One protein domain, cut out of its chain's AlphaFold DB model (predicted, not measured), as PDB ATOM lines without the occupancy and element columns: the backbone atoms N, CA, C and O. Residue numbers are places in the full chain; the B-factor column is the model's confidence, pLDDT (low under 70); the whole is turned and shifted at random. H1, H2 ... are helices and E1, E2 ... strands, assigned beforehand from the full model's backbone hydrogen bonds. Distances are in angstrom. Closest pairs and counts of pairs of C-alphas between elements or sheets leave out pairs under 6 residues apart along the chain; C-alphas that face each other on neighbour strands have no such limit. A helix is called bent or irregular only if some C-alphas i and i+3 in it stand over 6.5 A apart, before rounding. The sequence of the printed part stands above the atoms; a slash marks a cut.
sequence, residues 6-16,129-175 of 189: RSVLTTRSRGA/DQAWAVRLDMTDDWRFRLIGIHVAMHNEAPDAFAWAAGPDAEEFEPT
ATOM      1  N   ARG A   6     108.498  -3.630  28.155       92.00
ATOM      2  CA  ARG A   6     107.475  -3.701  27.099       92.00
ATOM      3  C   ARG A   6     108.110  -3.862  25.724       92.00
ATOM      4  O   ARG A   6     109.123  -3.225  25.441       92.00
ATOM      5  N   SER A   7     107.487  -4.683  24.881       94.44
ATOM      6  CA  SER A   7     107.902  -4.874  23.484       94.44
ATOM      7  C   SER A   7     107.681  -3.590  22.680       94.44
ATOM      8  O   SER A   7     106.713  -2.869  22.937       94.44
ATOM      9  N   VAL A   8     108.566  -3.294  21.726       95.50
ATOM     10  CA  VAL A   8     108.462  -2.095  20.870       95.50
ATOM     11  C   VAL A   8     108.718  -2.366  19.397       95.50
ATOM     12  O   VAL A   8     108.091  -1.715  18.564       95.50
ATOM     13  N   LEU A   9     109.573  -3.338  19.068       95.69
ATOM     14  CA  LEU A   9     109.856  -3.729  17.689       95.69
ATOM     15  C   LEU A   9     109.886  -5.252  17.563       95.69
ATOM     16  O   LEU A   9     110.390  -5.936  18.451       95.69
ATOM     17  N   THR A  10     109.386  -5.774  16.454       95.00
ATOM     18  CA  THR A  10     109.652  -7.138  15.981       95.00
ATOM     19  C   THR A  10     110.489  -7.076  14.712       95.00
ATOM     20  O   THR A  10     110.612  -6.017  14.101       95.00
ATOM     21  N   THR A  11     111.073  -8.198  14.309       94.00
ATOM     22  CA  THR A  11     111.731  -8.328  13.007       94.00
ATOM     23  C   THR A  11     110.842  -9.122  12.066       94.00
ATOM     24  O   THR A  11     110.234 -10.118  12.467       94.00
ATOM     25  N   ARG A  12     110.758  -8.681  10.812       93.00
ATOM     26  CA  ARG A  12     110.117  -9.442   9.740       93.00
ATOM     27  C   ARG A  12     111.195 -10.074   8.881       93.00
ATOM     28  O   ARG A  12     112.105  -9.384   8.426       93.00
ATOM     29  N   SER A  13     111.102 -11.382   8.673       91.12
ATOM     30  CA  SER A  13     112.017 -12.099   7.786       91.12
ATOM     31  C   SER A  13     111.704 -11.822   6.320       91.12
ATOM     32  O   SER A  13     110.555 -11.548   5.959       91.12
ATOM     33  N   ARG A  14     112.714 -11.956   5.459       88.00
ATOM     34  CA  ARG A  14     112.542 -11.788   4.012       88.00
ATOM     35  C   ARG A  14     111.453 -12.707   3.462       88.00
ATOM     36  O   ARG A  14     111.488 -13.919   3.668       88.00
ATOM     37  N   GLY A  15     110.491 -12.125   2.748       84.94
ATOM     38  CA  GLY A  15     109.372 -12.865   2.150       84.94
ATOM     39  C   GLY A  15     108.332 -13.384   3.153       84.94
ATOM     40  O   GLY A  15     107.352 -14.007   2.742       84.94
ATOM     41  N   ALA A  16     108.500 -13.115   4.452       88.44
ATOM     42  CA  ALA A  16     107.457 -13.336   5.440       88.44
ATOM     43  C   ALA A  16     106.428 -12.202   5.390       88.44
ATOM     44  O   ALA A  16     106.754 -11.043   5.117       88.44
ATOM     45  N   ASP A 129     107.618 -14.356  17.777       87.00
ATOM     46  CA  ASP A 129     108.646 -15.280  18.273       87.00
ATOM     47  C   ASP A 129     109.710 -14.532  19.092       87.00
ATOM     48  O   ASP A 129     110.227 -15.031  20.090       87.00
ATOM     49  N   GLN A 130     110.004 -13.295  18.686       89.44
ATOM     50  CA  GLN A 130     110.955 -12.408  19.340       89.44
ATOM     51  C   GLN A 130     110.538 -10.947  19.184       89.44
ATOM     52  O   GLN A 130     109.929 -10.556  18.187       89.44
ATOM     53  N   ALA A 131     110.890 -10.129  20.173       93.44
ATOM     54  CA  ALA A 131     110.692  -8.693  20.126       93.44
ATOM     55  C   ALA A 131     111.816  -7.985  20.876       93.44
ATOM     56  O   ALA A 131     112.280  -8.439  21.924       93.44
ATOM     57  N   TRP A 132     112.205  -6.829  20.360       94.31
ATOM     58  CA  TRP A 132     113.002  -5.875  21.102       94.31
ATOM     59  C   TRP A 132     112.111  -5.184  22.119       94.31
ATOM     60  O   TRP A 132     110.969  -4.808  21.829       94.31
ATOM     61  N   ALA A 133     112.648  -5.002  23.318       94.44
ATOM     62  CA  ALA A 133     111.920  -4.442  24.435       94.44
ATOM     63  C   ALA A 133     112.690  -3.288  25.064       94.44
ATOM     64  O   ALA A 133     113.919  -3.267  25.103       94.44
ATOM     65  N   VAL A 134     111.936  -2.340  25.603       94.75
ATOM     66  CA  VAL A 134     112.458  -1.262  26.443       94.75
ATOM     67  C   VAL A 134     111.925  -1.412  27.856       94.75
ATOM     68  O   VAL A 134     110.945  -2.122  28.102       94.75
ATOM     69  N   ARG A 135     112.553  -0.712  28.803       94.75
ATOM     70  CA  ARG A 135     112.030  -0.609  30.166       94.75
ATOM     71  C   ARG A 135     110.663   0.076  30.169       94.75
ATOM     72  O   ARG A 135     110.392   0.969  29.366       94.75
ATOM     73  N   LEU A 136     109.792  -0.344  31.081       92.44
ATOM     74  CA  LEU A 136     108.446   0.210  31.213       92.44
ATOM     75  C   LEU A 136     108.482   1.688  31.628       92.44
ATOM     76  O   LEU A 136     107.638   2.454  31.179       92.44
ATOM     77  N   ASP A 137     109.492   2.096  32.398       93.88
ATOM     78  CA  ASP A 137     109.697   3.469  32.879       93.88
ATOM     79  C   ASP A 137     110.279   4.439  31.833       93.88
ATOM     80  O   ASP A 137     110.395   5.634  32.098       93.88
ATOM     81  N   MET A 138     110.628   3.959  30.634       95.62
ATOM     82  CA  MET A 138     111.076   4.822  29.543       95.62
ATOM     83  C   MET A 138     109.953   5.781  29.126       95.62
ATOM     84  O   MET A 138     108.818   5.353  28.895       95.62
ATOM     85  N   THR A 139     110.280   7.069  28.992       95.81
ATOM     86  CA  THR A 139     109.328   8.075  28.509       95.81
ATOM     87  C   THR A 139     108.921   7.792  27.067       95.81
ATOM     88  O   THR A 139     109.680   7.214  26.283       95.81
ATOM     89  N   ASP A 140     107.719   8.224  26.694       93.69
ATOM     90  CA  ASP A 140     107.223   8.011  25.335       93.69
ATOM     91  C   ASP A 140     108.067   8.731  24.276       93.69
ATOM     92  O   ASP A 140     108.275   8.169  23.207       93.69
ATOM     93  N   ASP A 141     108.633   9.899  24.594       96.56
ATOM     94  CA  ASP A 141     109.552  10.625  23.706       96.56
ATOM     95  C   ASP A 141     110.763   9.764  23.302       96.56
ATOM     96  O   ASP A 141     110.988   9.490  22.121       96.56
ATOM     97  N   TRP A 142     111.487   9.218  24.284       96.56
ATOM     98  CA  TRP A 142     112.624   8.333  24.021       96.56
ATOM     99  C   TRP A 142     112.208   7.043  23.320       96.56
ATOM    100  O   TRP A 142     112.893   6.587  22.402       96.56
ATOM    101  N   ARG A 143     111.072   6.466  23.718       95.06
ATOM    102  CA  ARG A 143     110.543   5.239  23.117       95.06
ATOM    103  C   ARG A 143     110.233   5.432  21.635       95.06
ATOM    104  O   ARG A 143     110.650   4.615  20.818       95.06
ATOM    105  N   PHE A 144     109.520   6.496  21.279       94.62
ATOM    106  CA  PHE A 144     109.165   6.775  19.890       94.62
ATOM    107  C   PHE A 144     110.378   7.178  19.058       94.62
ATOM    108  O   PHE A 144     110.469   6.771  17.903       94.62
ATOM    109  N   ARG A 145     111.350   7.879  19.651       95.62
ATOM    110  CA  ARG A 145     112.618   8.181  18.983       95.62
ATOM    111  C   ARG A 145     113.408   6.916  18.648       95.62
ATOM    112  O   ARG A 145     113.880   6.786  17.522       95.62
ATOM    113  N   LEU A 146     113.501   5.960  19.579       94.50
ATOM    114  CA  LEU A 146     114.119   4.657  19.315       94.50
ATOM    115  C   LEU A 146     113.382   3.905  18.204       94.50
ATOM    116  O   LEU A 146     114.029   3.421  17.281       94.50
ATOM    117  N   ILE A 147     112.050   3.843  18.255       95.00
ATOM    118  CA  ILE A 147     111.253   3.195  17.203       95.00
ATOM    119  C   ILE A 147     111.535   3.838  15.838       95.00
ATOM    120  O   ILE A 147     111.841   3.122  14.890       95.00
ATOM    121  N   GLY A 148     111.493   5.171  15.746       93.75
ATOM    122  CA  GLY A 148     111.714   5.901  14.495       93.75
ATOM    123  C   GLY A 148     113.079   5.620  13.862       93.75
ATOM    124  O   GLY A 148     113.140   5.330  12.672       93.75
ATOM    125  N   ILE A 149     114.149   5.622  14.666       94.25
ATOM    126  CA  ILE A 149     115.510   5.308  14.196       94.25
ATOM    127  C   ILE A 149     115.583   3.890  13.611       94.25
ATOM    128  O   ILE A 149     116.172   3.682  12.555       94.25
ATOM    129  N   HIS A 150     114.994   2.899  14.286       95.75
ATOM    130  CA  HIS A 150     115.169   1.497  13.896       95.75
ATOM    131  C   HIS A 150     114.290   1.095  12.711       95.75
ATOM    132  O   HIS A 150     114.739   0.322  11.869       95.75
ATOM    133  N   VAL A 151     113.075   1.635  12.584       95.12
ATOM    134  CA  VAL A 151     112.186   1.306  11.453       95.12
ATOM    135  C   VAL A 151     112.816   1.697  10.111       95.12
ATOM    136  O   VAL A 151     112.738   0.930   9.154       95.12
ATOM    137  N   ALA A 152     113.495   2.845  10.043       94.50
ATOM    138  CA  ALA A 152     114.157   3.307   8.822       94.50
ATOM    139  C   ALA A 152     115.545   2.678   8.583       94.50
ATOM    140  O   ALA A 152     116.093   2.790   7.486       94.50
ATOM    141  N   MET A 153     116.109   1.980   9.579       96.19
ATOM    142  CA  MET A 153     117.504   1.521   9.567       96.19
ATOM    143  C   MET A 153     117.839   0.618   8.374       96.19
ATOM    144  O   MET A 153     118.935   0.721   7.835       96.19
ATOM    145  N   HIS A 154     116.901  -0.220   7.925       94.94
ATOM    146  CA  HIS A 154     117.107  -1.102   6.770       94.94
ATOM    147  C   HIS A 154     117.383  -0.337   5.461       94.94
ATOM    148  O   HIS A 154     118.103  -0.841   4.604       94.94
ATOM    149  N   ASN A 155     116.865   0.891   5.329       95.12
ATOM    150  CA  ASN A 155     117.093   1.754   4.168       95.12
ATOM    151  C   ASN A 155     118.291   2.690   4.364       95.12
ATOM    152  O   ASN A 155     119.043   2.936   3.427       95.12
ATOM    153  N   GLU A 156     118.448   3.241   5.569       96.94
ATOM    154  CA  GLU A 156     119.424   4.305   5.835       96.94
ATOM    155  C   GLU A 156     120.811   3.777   6.229       96.94
ATOM    156  O   GLU A 156     121.819   4.433   5.974       96.94
ATOM    157  N   ALA A 157     120.875   2.597   6.851       96.62
ATOM    158  CA  ALA A 157     122.100   1.988   7.357       96.62
ATOM    159  C   ALA A 157     122.025   0.444   7.282       96.62
ATOM    160  O   ALA A 157     121.977  -0.222   8.321       96.62
ATOM    161  N   PRO A 158     122.020  -0.148   6.070       94.56
ATOM    162  CA  PRO A 158     121.768  -1.580   5.868       94.56
ATOM    163  C   PRO A 158     122.765  -2.494   6.594       94.56
ATOM    164  O   PRO A 158     122.360  -3.529   7.117       94.56
ATOM    165  N   ASP A 159     124.038  -2.104   6.708       95.31
ATOM    166  CA  ASP A 159     125.041  -2.885   7.450       95.31
ATOM    167  C   ASP A 159     124.742  -2.914   8.958       95.31
ATOM    168  O   ASP A 159     124.845  -3.959   9.605       95.31
ATOM    169  N   ALA A 160     124.314  -1.779   9.522       95.56
ATOM    170  CA  ALA A 160     123.904  -1.697  10.922       95.56
ATOM    171  C   ALA A 160     122.606  -2.478  11.165       95.56
ATOM    172  O   ALA A 160     122.484  -3.169  12.178       95.56
ATOM    173  N   PHE A 161     121.664  -2.418  10.218       95.94
ATOM    174  CA  PHE A 161     120.449  -3.222  10.256       95.94
ATOM    175  C   PHE A 161     120.764  -4.720  10.233       95.94
ATOM    176  O   PHE A 161     120.281  -5.442  11.100       95.94
ATOM    177  N   ALA A 162     121.604  -5.187   9.305       93.62
ATOM    178  CA  ALA A 162     121.979  -6.595   9.199       93.62
ATOM    179  C   ALA A 162     122.665  -7.105  10.478       93.62
ATOM    180  O   ALA A 162     122.382  -8.213  10.936       93.62
ATOM    181  N   TRP A 163     123.518  -6.277  11.093       94.00
ATOM    182  CA  TRP A 163     124.129  -6.584  12.386       94.00
ATOM    183  C   TRP A 163     123.096  -6.672  13.521       94.00
ATOM    184  O   TRP A 163     123.153  -7.589  14.337       94.00
ATOM    185  N   ALA A 164     122.145  -5.736  13.574       92.94
ATOM    186  CA  ALA A 164     121.162  -5.637  14.650       92.94
ATOM    187  C   ALA A 164     120.030  -6.674  14.547       92.94
ATOM    188  O   ALA A 164     119.637  -7.275  15.546       92.94
ATOM    189  N   ALA A 165     119.467  -6.858  13.355       92.44
ATOM    190  CA  ALA A 165     118.272  -7.662  13.117       92.44
ATOM    191  C   ALA A 165     118.583  -9.125  12.755       92.44
ATOM    192  O   ALA A 165     117.703  -9.982  12.865       92.44
ATOM    193  N   GLY A 166     119.828  -9.413  12.359       89.94
ATOM    194  CA  GLY A 166     120.266 -10.713  11.861       89.94
ATOM    195  C   GLY A 166     120.150 -10.847  10.335       89.94
ATOM    196  O   GLY A 166     119.489 -10.039   9.680       89.94
ATOM    197  N   PRO A 167     120.785 -11.878   9.747       85.94
ATOM    198  CA  PRO A 167     120.965 -11.994   8.295       85.94
ATOM    199  C   PRO A 167     119.668 -12.249   7.509       85.94
ATOM    200  O   PRO A 167     119.600 -11.914   6.328       85.94
ATOM    201  N   ASP A 168     118.643 -12.813   8.151       89.38
ATOM    202  CA  ASP A 168     117.373 -13.174   7.504       89.38
ATOM    203  C   ASP A 168     116.287 -12.092   7.637       89.38
ATOM    204  O   ASP A 168     115.178 -12.253   7.114       89.38
ATOM    205  N   ALA A 169     116.576 -11.000   8.351       92.50
ATOM    206  CA  ALA A 169     115.638  -9.908   8.559       92.50
ATOM    207  C   ALA A 169     115.557  -8.986   7.332       92.50
ATOM    208  O   ALA A 169     116.533  -8.766   6.617       92.50
ATOM    209  N   GLU A 170     114.372  -8.431   7.097       94.06
ATOM    210  CA  GLU A 170     114.093  -7.479   6.019       94.06
ATOM    211  C   GLU A 170     113.764  -6.087   6.570       94.06
ATOM    212  O   GLU A 170     114.224  -5.090   6.024       94.06
ATOM    213  N   GLU A 171     113.038  -6.014   7.688       94.44
ATOM    214  CA  GLU A 171     112.735  -4.751   8.367       94.44
ATOM    215  C   GLU A 171     112.459  -4.944   9.867       94.44
ATOM    216  O   GLU A 171     112.141  -6.047  10.336       94.44
ATOM    217  N   PHE A 172     112.543  -3.841  10.615       95.50
ATOM    218  CA  PHE A 172     111.962  -3.732  11.949       95.50
ATOM    219  C   PHE A 172     110.521  -3.226  11.851       95.50
ATOM    220  O   PHE A 172     110.251  -2.210  11.211       95.50
ATOM    221  N   GLU A 173     109.610  -3.879  12.562       93.69
ATOM    222  CA  GLU A 173     108.196  -3.516  12.609       93.69
ATOM    223  C   GLU A 173     107.806  -3.030  14.009       93.69
ATOM    224  O   GLU A 173     108.042  -3.744  14.989       93.69
ATOM    225  N   PRO A 174     107.148  -1.866  14.154       92.50
ATOM    226  CA  PRO A 174     106.563  -1.461  15.424       92.50
ATOM    227  C   PRO A 174     105.555  -2.489  15.931       92.50
ATOM    228  O   PRO A 174     104.694  -2.966  15.185       92.50
ATOM    229  N   THR A 175     105.613  -2.789  17.226       91.81
ATOM    230  CA  THR A 175     104.740  -3.797  17.827       91.81
ATOM    231  C   THR A 175     104.047  -3.325  19.098       91.81
ATOM    232  O   THR A 175     104.467  -2.377  19.761       91.81
TER     233      THR A 175
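What this domain is: This is residues 6 to 16 and 129 to 175 of the 189 residues of an uncharacterized protein of Caulobacterales bacterium 32-67-6 (UniProt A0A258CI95). A small antiparallel sheet of three strands has two helices over one face, and its other face is bare. The long helix H1 runs along the strands, and the short H2 crosses over E3 near the far end of H1; E1 is the long strand between E2 and E3, which pair with different parts of it. The printed part has 58 residues, with three named strands and two named helices in the order E1, E2, H1, H2, E3, and the sheet's order is E2, E1, E3. The class is mixed, helices and strands. The whole is compact, with a radius of gyration of the C-alphas of 11.4 A and spans of 33 by 25 by 15 A.

How they stand to each other: E1, residues 6 to 13, is the inner strand, and its pairing is staggered. Over its residues 6 to 9 it is antiparallel to E2, residues 132 to 135, at 169 degrees between directions; N 8 and O 132 are 2.8 A apart, within hydrogen-bond range. Over its residues 9 to 13 it is antiparallel to E3, residues 169 to 174, at 150 degrees; N 10 and O 173 are 2.8 A apart and N 12 and O 171 are 3.0 A apart, both within hydrogen-bond range. The edge strands E2 and E3 are apart. H1, residues 140 to 156, is on the sheet at a height over the sheet of 8.6 A, over E1 and E3, and runs along the strands, at 24 degrees to E3 on the local plane. The closest C-alphas of H1 and E3 are those of Val 151 and Phe 172, 5.1 A apart. H2, residues 158 to 165, is on the same face at a height over the sheet of 8.9 A, over E3, and runs across the strands, at 70 degrees to E3 on the local plane. H1, with residues 150 to 154 alone, touches H2 at a steep tilt of 54 degrees, opposite ways; their closest C-alphas are those of His 154 and Phe 161, 5.3 A apart. E2, H1, H2 and E3 form a split strand-helix-strand unit, two strands running the same way with helices between them in the chain and E1 between them in the sheet, and its crossover is right-handed. In H2 every O i to N i+4 pair is within hydrogen-bond range; in H1, 10 of 13 are.

Where its parts are: E1 begins at C-alpha 6, at (107.475, -3.701, 27.099), and is 21.5 A long from first to last C-alpha. E2 measures 10.5 A. H1 begins at C-alpha 140, at (107.223, 8.011, 25.335), and measures 23.3 A; it is irregular, with C-alphas 151 and 154 7.2 A apart. H2 measures 10.1 A. E3 measures 14.2 A and ends at C-alpha 174, at (106.563, -1.461, 15.424).

The domain as a whole: The C-alphas farthest apart are those of Gly 15 and Asp 137, 34.8 A. Residues 17 to 128 are not printed, and C-alphas 16 and 129 are 13.0 A apart across this cut, which lies in the link from E1 to E2. The links E2 to H1, H1 to H2 and H2 to E3 are tight. The mean pLDDT of the printed part is 93.6, and no printed residue is under 70.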